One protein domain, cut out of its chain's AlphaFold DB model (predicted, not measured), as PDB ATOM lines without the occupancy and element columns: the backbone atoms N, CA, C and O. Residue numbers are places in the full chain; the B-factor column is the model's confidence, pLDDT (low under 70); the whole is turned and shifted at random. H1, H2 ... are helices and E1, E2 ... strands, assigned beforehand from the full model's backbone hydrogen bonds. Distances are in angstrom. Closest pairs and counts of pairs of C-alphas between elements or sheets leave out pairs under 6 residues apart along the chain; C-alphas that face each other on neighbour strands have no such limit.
ATOM      1  N   GLU A  12     144.890 161.458 142.279       94.38
ATOM      2  CA  GLU A  12     144.644 161.799 140.885       94.38
ATOM      3  C   GLU A  12     145.167 160.687 139.976       94.38
ATOM      4  O   GLU A  12     146.252 160.146 140.195       94.38
ATOM      5  N   TYR A  13     144.383 160.351 138.961       94.56
ATOM      6  CA  TYR A  13     144.725 159.386 137.923       94.56
ATOM      7  C   TYR A  13     144.576 160.039 136.554       94.56
ATOM      8  O   TYR A  13     143.798 160.979 136.407       94.56
ATOM      9  N   GLY A  14     145.251 159.483 135.550       93.38
ATOM     10  CA  GLY A  14     145.235 159.998 134.183       93.38
ATOM     11  C   GLY A  14     146.501 160.784 133.858       93.38
ATOM     12  O   GLY A  14     147.587 160.426 134.320       93.38
ATOM     13  N   ASP A  15     146.363 161.825 133.043       92.25
ATOM     14  CA  ASP A  15     147.456 162.675 132.577       92.25
ATOM     15  C   ASP A  15     147.098 164.174 132.631       92.25
ATOM     16  O   ASP A  15     146.083 164.577 133.195       92.25
ATOM     17  N   ALA A  16     147.955 165.021 132.059       89.06
ATOM     18  CA  ALA A  16     147.773 166.473 132.063       89.06
ATOM     19  C   ALA A  16     146.531 166.961 131.288       89.06
ATOM     20  O   ALA A  16     146.092 168.090 131.491       89.06
ATOM     21  N   ALA A  17     145.990 166.154 130.372       86.75
ATOM     22  CA  ALA A  17     144.851 166.504 129.530       86.75
ATOM     23  C   ALA A  17     143.554 165.813 129.978       86.75
ATOM     24  O   ALA A  17     142.476 166.392 129.845       86.75
ATOM     25  N   SER A  18     143.648 164.594 130.509       90.00
ATOM     26  CA  SER A  18     142.513 163.778 130.928       90.00
ATOM     27  C   SER A  18     142.805 163.124 132.270       90.00
ATOM     28  O   SER A  18     143.579 162.170 132.351       90.00
ATOM     29  N   PHE A  19     142.143 163.606 133.320       94.75
ATOM     30  CA  PHE A  19     142.330 163.112 134.680       94.75
ATOM     31  C   PHE A  19     141.018 163.028 135.459       94.75
ATOM     32  O   PHE A  19     140.016 163.659 135.122       94.75
ATOM     33  N   TRP A  20     141.044 162.250 136.536       95.56
ATOM     34  CA  TRP A  20     139.980 162.184 137.535       95.56
ATOM     35  C   TRP A  20     140.584 162.006 138.926       95.56
ATOM     36  O   TRP A  20     141.746 161.620 139.070       95.56
ATOM     37  N   VAL A  21     139.792 162.273 139.966       95.50
ATOM     38  CA  VAL A  21     140.250 162.161 141.359       95.50
ATOM     39  C   VAL A  21     139.388 161.178 142.138       95.50
ATOM     40  O   VAL A  21     138.168 161.309 142.171       95.50
ATOM     41  N   GLU A  22     140.019 160.214 142.809       94.75
ATOM     42  CA  GLU A  22     139.375 159.377 143.826       94.75
ATOM     43  C   GLU A  22     139.659 159.953 145.217       94.75
ATOM     44  O   GLU A  22     140.807 160.243 145.557       94.75
ATOM     45  N   TYR A  23     138.621 160.097 146.039       94.19
ATOM     46  CA  TYR A  23     138.725 160.576 147.417       94.19
ATOM     47  C   TYR A  23     138.535 159.434 148.428       94.19
ATOM     48  O   TYR A  23     137.833 158.460 148.134       94.19
ATOM     49  N   PRO A  24     139.042 159.575 149.671       92.69
ATOM     50  CA  PRO A  24     138.840 158.579 150.732       92.69
ATOM     51  C   PRO A  24     137.372 158.294 151.076       92.69
ATOM     52  O   PRO A  24     137.041 157.232 151.601       92.69
ATOM     53  N   SER A  25     136.463 159.215 150.742       92.31
ATOM     54  CA  SER A  25     135.016 159.015 150.862       92.31
ATOM     55  C   SER A  25     134.468 157.925 149.933       92.31
ATOM     56  O   SER A  25     133.366 157.439 150.170       92.31
ATOM     57  N   GLY A  26     135.219 157.519 148.905       93.25
ATOM     58  CA  GLY A  26     134.755 156.643 147.831       93.25
ATOM     59  C   GLY A  26     134.161 157.393 146.631       93.25
ATOM     60  O   GLY A  26     133.631 156.767 145.715       93.25
ATOM     61  N   LEU A  27     134.247 158.724 146.616       96.19
ATOM     62  CA  LEU A  27     133.895 159.529 145.451       96.19
ATOM     63  C   LEU A  27     134.990 159.415 144.382       96.19
ATOM     64  O   LEU A  27     136.154 159.677 144.672       96.19
ATOM     65  N   VAL A  28     134.599 159.083 143.155       96.06
ATOM     66  CA  VAL A  28     135.415 159.152 141.939       96.06
ATOM     67  C   VAL A  28     134.879 160.310 141.101       96.06
ATOM     68  O   VAL A  28     133.783 160.228 140.549       96.06
ATOM     69  N   ASP A  29     135.614 161.415 141.056       96.50
ATOM     70  CA  ASP A  29     135.172 162.677 140.466       96.50
ATOM     71  C   ASP A  29     135.821 162.917 139.097       96.50
ATOM     72  O   ASP A  29     137.019 163.207 139.010       96.50
ATOM     73  N   LEU A  30     135.012 162.796 138.040       95.88
ATOM     74  CA  LEU A  30     135.402 163.024 136.646       95.88
ATOM     75  C   LEU A  30     135.088 164.461 136.191       95.88
ATOM     76  O   LEU A  30     135.279 164.788 135.024       95.88
ATOM     77  N   THR A  31     134.561 165.328 137.064       95.19
ATOM     78  CA  THR A  31     134.141 166.691 136.683       95.19
ATOM     79  C   THR A  31     135.192 167.749 136.975       95.19
ATOM     80  O   THR A  31     134.975 168.933 136.706       95.19
ATOM     81  N   ARG A  32     136.339 167.350 137.529       91.56
ATOM     82  CA  ARG A  32     137.399 168.288 137.884       91.56
ATOM     83  C   ARG A  32     137.980 168.974 136.649       91.56
ATOM     84  O   ARG A  32     138.246 168.359 135.627       91.56
ATOM     85  N   HIS A  33     138.231 170.272 136.799       88.25
ATOM     86  CA  HIS A  33     138.930 171.100 135.808       88.25
ATOM     87  C   HIS A  33     140.325 171.531 136.267       88.25
ATOM     88  O   HIS A  33     141.081 172.100 135.490       88.25
ATOM     89  N   ALA A  34     140.655 171.290 137.536       90.62
ATOM     90  CA  ALA A  34     141.944 171.624 138.118       90.62
ATOM     91  C   ALA A  34     142.537 170.399 138.807       90.62
ATOM     92  O   ALA A  34     141.843 169.739 139.600       90.62
ATOM     93  N   HIS A  35     143.816 170.161 138.523       92.50
ATOM     94  CA  HIS A  35     144.631 169.147 139.175       92.50
ATOM     95  C   HIS A  35     144.658 169.341 140.693       92.50
ATOM     96  O   HIS A  35     144.387 170.433 141.215       92.50
ATOM     97  N   LEU A  36     144.978 168.272 141.414       91.62
ATOM     98  CA  LEU A  36     145.224 168.365 142.847       91.62
ATOM     99  C   LEU A  36     146.409 169.309 143.146       91.62
ATOM    100  O   LEU A  36     147.395 169.320 142.405       91.62
ATOM    101  N   PRO A  37     146.348 170.098 144.235       88.25
ATOM    102  CA  PRO A  37     147.488 170.892 144.682       88.25
ATOM    103  C   PRO A  37     148.728 170.026 144.940       88.25
ATOM    104  O   PRO A  37     148.620 168.878 145.376       88.25
ATOM    105  N   LEU A  38     149.916 170.598 144.745       82.44
ATOM    106  CA  LEU A  38     151.172 169.948 145.129       82.44
ATOM    107  C   LEU A  38     151.140 169.583 146.625       82.44
ATOM    108  O   LEU A  38     150.824 170.428 147.460       82.44
ATOM    109  N   GLY A  39     151.451 168.326 146.953       76.69
ATOM    110  CA  GLY A  39     151.431 167.813 148.331       76.69
ATOM    111  C   GLY A  39     150.045 167.433 148.870       76.69
ATOM    112  O   GLY A  39     149.933 167.025 150.021       76.69
ATOM    113  N   ALA A  40     148.982 167.507 148.058       77.94
ATOM    114  CA  ALA A  40     147.627 167.105 148.460       77.94
ATOM    115  C   ALA A  40     147.522 165.638 148.924       77.94
ATOM    116  O   ALA A  40     146.687 165.306 149.767       77.94
ATOM    117  N   GLN A  41     148.372 164.763 148.382       70.44
ATOM    118  CA  GLN A  41     148.453 163.357 148.786       70.44
ATOM    119  C   GLN A  41     149.056 163.182 150.185       70.44
ATOM    120  O   GLN A  41     148.687 162.229 150.872       70.44
ATOM    121  N   ASP A  42     149.928 164.106 150.601       72.44
ATOM    122  CA  ASP A  42     150.660 164.059 151.869       72.44
ATOM    123  C   ASP A  42     149.856 164.682 153.013       72.44
ATOM    124  O   ASP A  42     149.891 164.194 154.141       72.44
ATOM    125  N   THR A  43     149.109 165.757 152.730       68.38
ATOM    126  CA  THR A  43     148.289 166.444 153.740       68.38
ATOM    127  C   THR A  43     146.940 165.769 153.959       68.38
ATOM    128  O   THR A  43     146.358 165.915 155.029       68.38
ATOM    129  N   GLY A  44     146.408 165.056 152.957       65.88
ATOM    130  CA  GLY A  44     145.085 164.419 153.005       65.88
ATOM    131  C   GLY A  44     143.899 165.398 153.037       65.88
ATOM    132  O   GLY A  44     142.753 164.984 152.858       65.88
ATOM    133  N   GLU A  45     144.156 166.694 153.208       66.94
ATOM    134  CA  GLU A  45     143.161 167.758 153.322       66.94
ATOM    135  C   GLU A  45     142.879 168.392 151.954       66.94
ATOM    136  O   GLU A  45     143.289 169.513 151.654       66.94
ATOM    137  N   VAL A  46     142.151 167.672 151.098       79.81
ATOM    138  CA  VAL A  46     141.542 168.273 149.902       79.81
ATOM    139  C   VAL A  46     140.052 168.410 150.139       79.81
ATOM    140  O   VAL A  46     139.338 167.418 150.291       79.81
ATOM    141  N   GLN A  47     139.567 169.650 150.131       82.69
ATOM    142  CA  GLN A  47     138.136 169.903 150.178       82.69
ATOM    143  C   GLN A  47     137.474 169.352 148.910       82.69
ATOM    144  O   GLN A  47     137.784 169.772 147.793       82.69
ATOM    145  N   ILE A  48     136.540 168.419 149.094       89.69
ATOM    146  CA  ILE A  48     135.696 167.906 148.014       89.69
ATOM    147  C   ILE A  48     134.734 169.029 147.600       89.69
ATOM    148  O   ILE A  48     133.979 169.512 148.452       89.69
ATOM    149  N   PRO A  49     134.722 169.458 146.323       88.75
ATOM    150  CA  PRO A  49     133.754 170.442 145.861       88.75
ATOM    151  C   PRO A  49     132.317 169.929 146.052       88.75
ATOM    152  O   PRO A  49     132.057 168.745 145.793       88.75
ATOM    153  N   PRO A  50     131.377 170.790 146.488       94.06
ATOM    154  CA  PRO A  50     129.980 170.401 146.629       94.06
ATOM    155  C   PRO A  50     129.383 170.010 145.272       94.06
ATOM    156  O   PRO A  50     129.742 170.578 144.240       94.06
ATOM    157  N   LEU A  51     128.450 169.053 145.287       96.06
ATOM    158  CA  LEU A  51     127.753 168.603 144.085       96.06
ATOM    159  C   LEU A  51     126.918 169.742 143.488       96.06
ATOM    160  O   LEU A  51     126.027 170.288 144.144       96.06
ATOM    161  N   GLN A  52     127.150 170.046 142.215       96.25
ATOM    162  CA  GLN A  52     126.318 170.973 141.454       96.25
ATOM    163  C   GLN A  52     125.181 170.204 140.775       96.25
ATOM    164  O   GLN A  52     125.301 169.781 139.632       96.25
ATOM    165  N   THR A  53     124.061 169.999 141.469       95.88
ATOM    166  CA  THR A  53     122.975 169.102 141.017       95.88
ATOM    167  C   THR A  53     122.336 169.473 139.677       95.88
ATOM    168  O   THR A  53     121.732 168.612 139.033       95.88
ATOM    169  N   SER A  54     122.458 170.724 139.224       97.00
ATOM    170  CA  SER A  54     121.999 171.153 137.900       97.00
ATOM    171  C   SER A  54     122.852 170.544 136.785       97.00
ATOM    172  O   SER A  54     122.296 169.950 135.864       97.00
ATOM    173  N   THR A  55     124.177 170.604 136.910       96.75
ATOM    174  CA  THR A  55     125.155 170.251 135.864       96.75
ATOM    175  C   THR A  55     125.850 168.909 136.083       96.75
ATOM    176  O   THR A  55     126.444 168.360 135.156       96.75
ATOM    177  N   GLN A  56     125.779 168.357 137.292       98.00
ATOM    178  CA  GLN A  56     126.484 167.148 137.704       98.00
ATOM    179  C   GLN A  56     125.515 166.076 138.200       98.00
ATOM    180  O   GLN A  56     124.426 166.367 138.703       98.00
ATOM    181  N   LEU A  57     125.933 164.822 138.059       97.38
ATOM    182  CA  LEU A  57     125.216 163.647 138.538       97.38
ATOM    183  C   LEU A  57     126.181 162.743 139.305       97.38
ATOM    184  O   LEU A  57     127.305 162.526 138.861       97.38
ATOM    185  N   GLU A  58     125.726 162.212 140.435       97.56
ATOM    186  CA  GLU A  58     126.425 161.189 141.209       97.56
ATOM    187  C   GLU A  58     125.727 159.840 141.029       97.56
ATOM    188  O   GLU A  58     124.521 159.722 141.242       97.56
ATOM    189  N   ILE A  59     126.493 158.832 140.617       96.50
ATOM    190  CA  ILE A  59     126.011 157.491 140.293       96.50
ATOM    191  C   ILE A  59     126.655 156.509 141.275       96.50
ATOM    192  O   ILE A  59     127.874 156.318 141.225       96.50
ATOM    193  N   PRO A  60     125.880 155.880 142.173       96.06
ATOM    194  CA  PRO A  60     126.378 154.782 142.990       96.06
ATOM    195  C   PRO A  60     126.787 153.606 142.100       96.06
ATOM    196  O   PRO A  60     126.032 153.202 141.215       96.06
ATOM    197  N   VAL A  61     127.966 153.048 142.349       92.31
ATOM    198  CA  VAL A  61     128.479 151.858 141.665       92.31
ATOM    199  C   VAL A  61     128.910 150.807 142.686       92.31
ATOM    200  O   VAL A  61     129.028 151.081 143.887       92.31
ATOM    201  N   ASP A  62     129.152 149.591 142.206       87.44
ATOM    202  CA  ASP A  62     129.583 148.477 143.047       87.44
ATOM    203  C   ASP A  62     130.852 148.804 143.854       87.44
ATOM    204  O   ASP A  62     131.718 149.579 143.442       87.44
ATOM    205  N   GLY A  63     130.980 148.184 145.030       84.69
ATOM    206  CA  GLY A  63     132.126 148.403 145.920       84.69
ATOM    207  C   GLY A  63     132.060 149.702 146.730       84.69
ATOM    208  O   GLY A  63     133.107 150.207 147.147       84.69
ATOM    209  N   GLU A  64     130.850 150.225 146.964       88.38
ATOM    210  CA  GLU A  64     130.600 151.452 147.734       88.38
ATOM    211  C   GLU A  64     131.369 152.655 147.173       88.38
ATOM    212  O   GLU A  64     132.057 153.387 147.896       88.38
ATOM    213  N   ARG A  65     131.326 152.817 145.851       93.19
ATOM    214  CA  ARG A  65     131.857 154.001 145.180       93.19
ATOM    215  C   ARG A  65     130.727 154.807 144.580       93.19
ATOM    216  O   ARG A  65     129.651 154.292 144.285       93.19
ATOM    217  N   VAL A  66     130.996 156.090 144.410       96.75
ATOM    218  CA  VAL A  66     130.107 157.014 143.718       96.75
ATOM    219  C   VAL A  66     130.912 157.660 142.610       96.75
ATOM    220  O   VAL A  66     131.963 158.234 142.876       96.75
ATOM    221  N   VAL A  67     130.435 157.556 141.377       96.88
ATOM    222  CA  VAL A  67     131.041 158.219 140.222       96.88
ATOM    223  C   VAL A  67     130.307 159.531 139.987       96.88
ATOM    224  O   VAL A  67     129.096 159.528 139.771       96.88
ATOM    225  N   ARG A  68     131.025 160.655 140.028       97.94
ATOM    226  CA  ARG A  68     130.480 161.972 139.692       97.94
ATOM    227  C   ARG A  68     130.857 162.344 138.268       97.94
ATOM    228  O   ARG A  68     132.033 162.341 137.914       97.94
ATOM    229  N   ILE A  69     129.850 162.702 137.478       97.56
ATOM    230  CA  ILE A  69     129.988 163.067 136.067       97.56
ATOM    231  C   ILE A  69     129.347 164.416 135.752       97.56
ATOM    232  O   ILE A  69     128.471 164.894 136.475       97.56
ATOM    233  N   SER A  70     129.771 165.019 134.641       97.06
ATOM    234  CA  SER A  70     129.109 166.179 134.042       97.06
ATOM    235  C   SER A  70     127.989 165.688 133.136       97.06
ATOM    236  O   SER A  70     128.248 164.891 132.239       97.06
ATOM    237  N   LYS A  71     126.760 166.169 133.342       95.81
ATOM    238  CA  LYS A  71     125.605 165.789 132.514       95.81
ATOM    239  C   LYS A  71     125.789 166.185 131.049       95.81
ATOM    240  O   LYS A  71     125.377 165.440 130.175       95.81
ATOM    241  N   GLU A  72     126.424 167.327 130.792       95.44
ATOM    242  CA  GLU A  72     126.615 167.865 129.437       95.44
ATOM    243  C   GLU A  72     127.774 167.204 128.683       95.44
ATOM    244  O   GLU A  72     127.771 167.177 127.460       95.44
TER     245      GLU A  72
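Overview. This is residues 12 to 72 of the 192 residues of the protein "Predicted protein" of Postia placenta (strain ATCC 44394 / Madison 698-R) (UniProt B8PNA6). One twisted sheet of five short strands makes the body; a short link leaves it from E3 to the small four-residue helix H1 beyond the E1 edge, and a long link, residues 44 to 55, crosses back over one face to E4 at the other edge. The 61 printed residues run E1, E2, E3, H1, E4, E5; the sheet, E1-E2-E3-E5-E4, is mixed. The class is mostly strand, with under half the residues in named elements; it is compact, radius of gyration of the C-alphas 11.7 A, spanning 30 by 25 by 20 A.

Along the chain. Find E1, residues 12 to 14, from C-alpha 12 at (144.644, 161.799, 140.885); then come E2, 19 to 22, E3, 27 to 29, and H1, 40 to 43. E4, 56 to 61, covers 15.9 A; E5, 65 to 70, covers 16.7 A to C-alpha 70 at (129.109, 166.179, 134.042).

Arrangement. E1, E2 and E3 form a meander, each strand the antiparallel neighbour of the one before: see N 13 and O 20, 2.9 A, and N 29 and O 21, 2.8 A. E3 and E5 are parallel, 24 degrees, with N 28 and O 66 at 2.8 A. The hairpin E4 and E5 is antiparallel, with N 59 and O 67 at 2.8 A. H1 is not on the sheet; it is too short for an O i to N i+4 pair, and its one O i to N i+3 pair is not within range.

Size, cuts and confidence. C-alphas 42 and 72 are farthest apart, 33.1 A. The printed part has no cut; the link H1 to E4 is long. Residues 43 to 45 have pLDDT under 70.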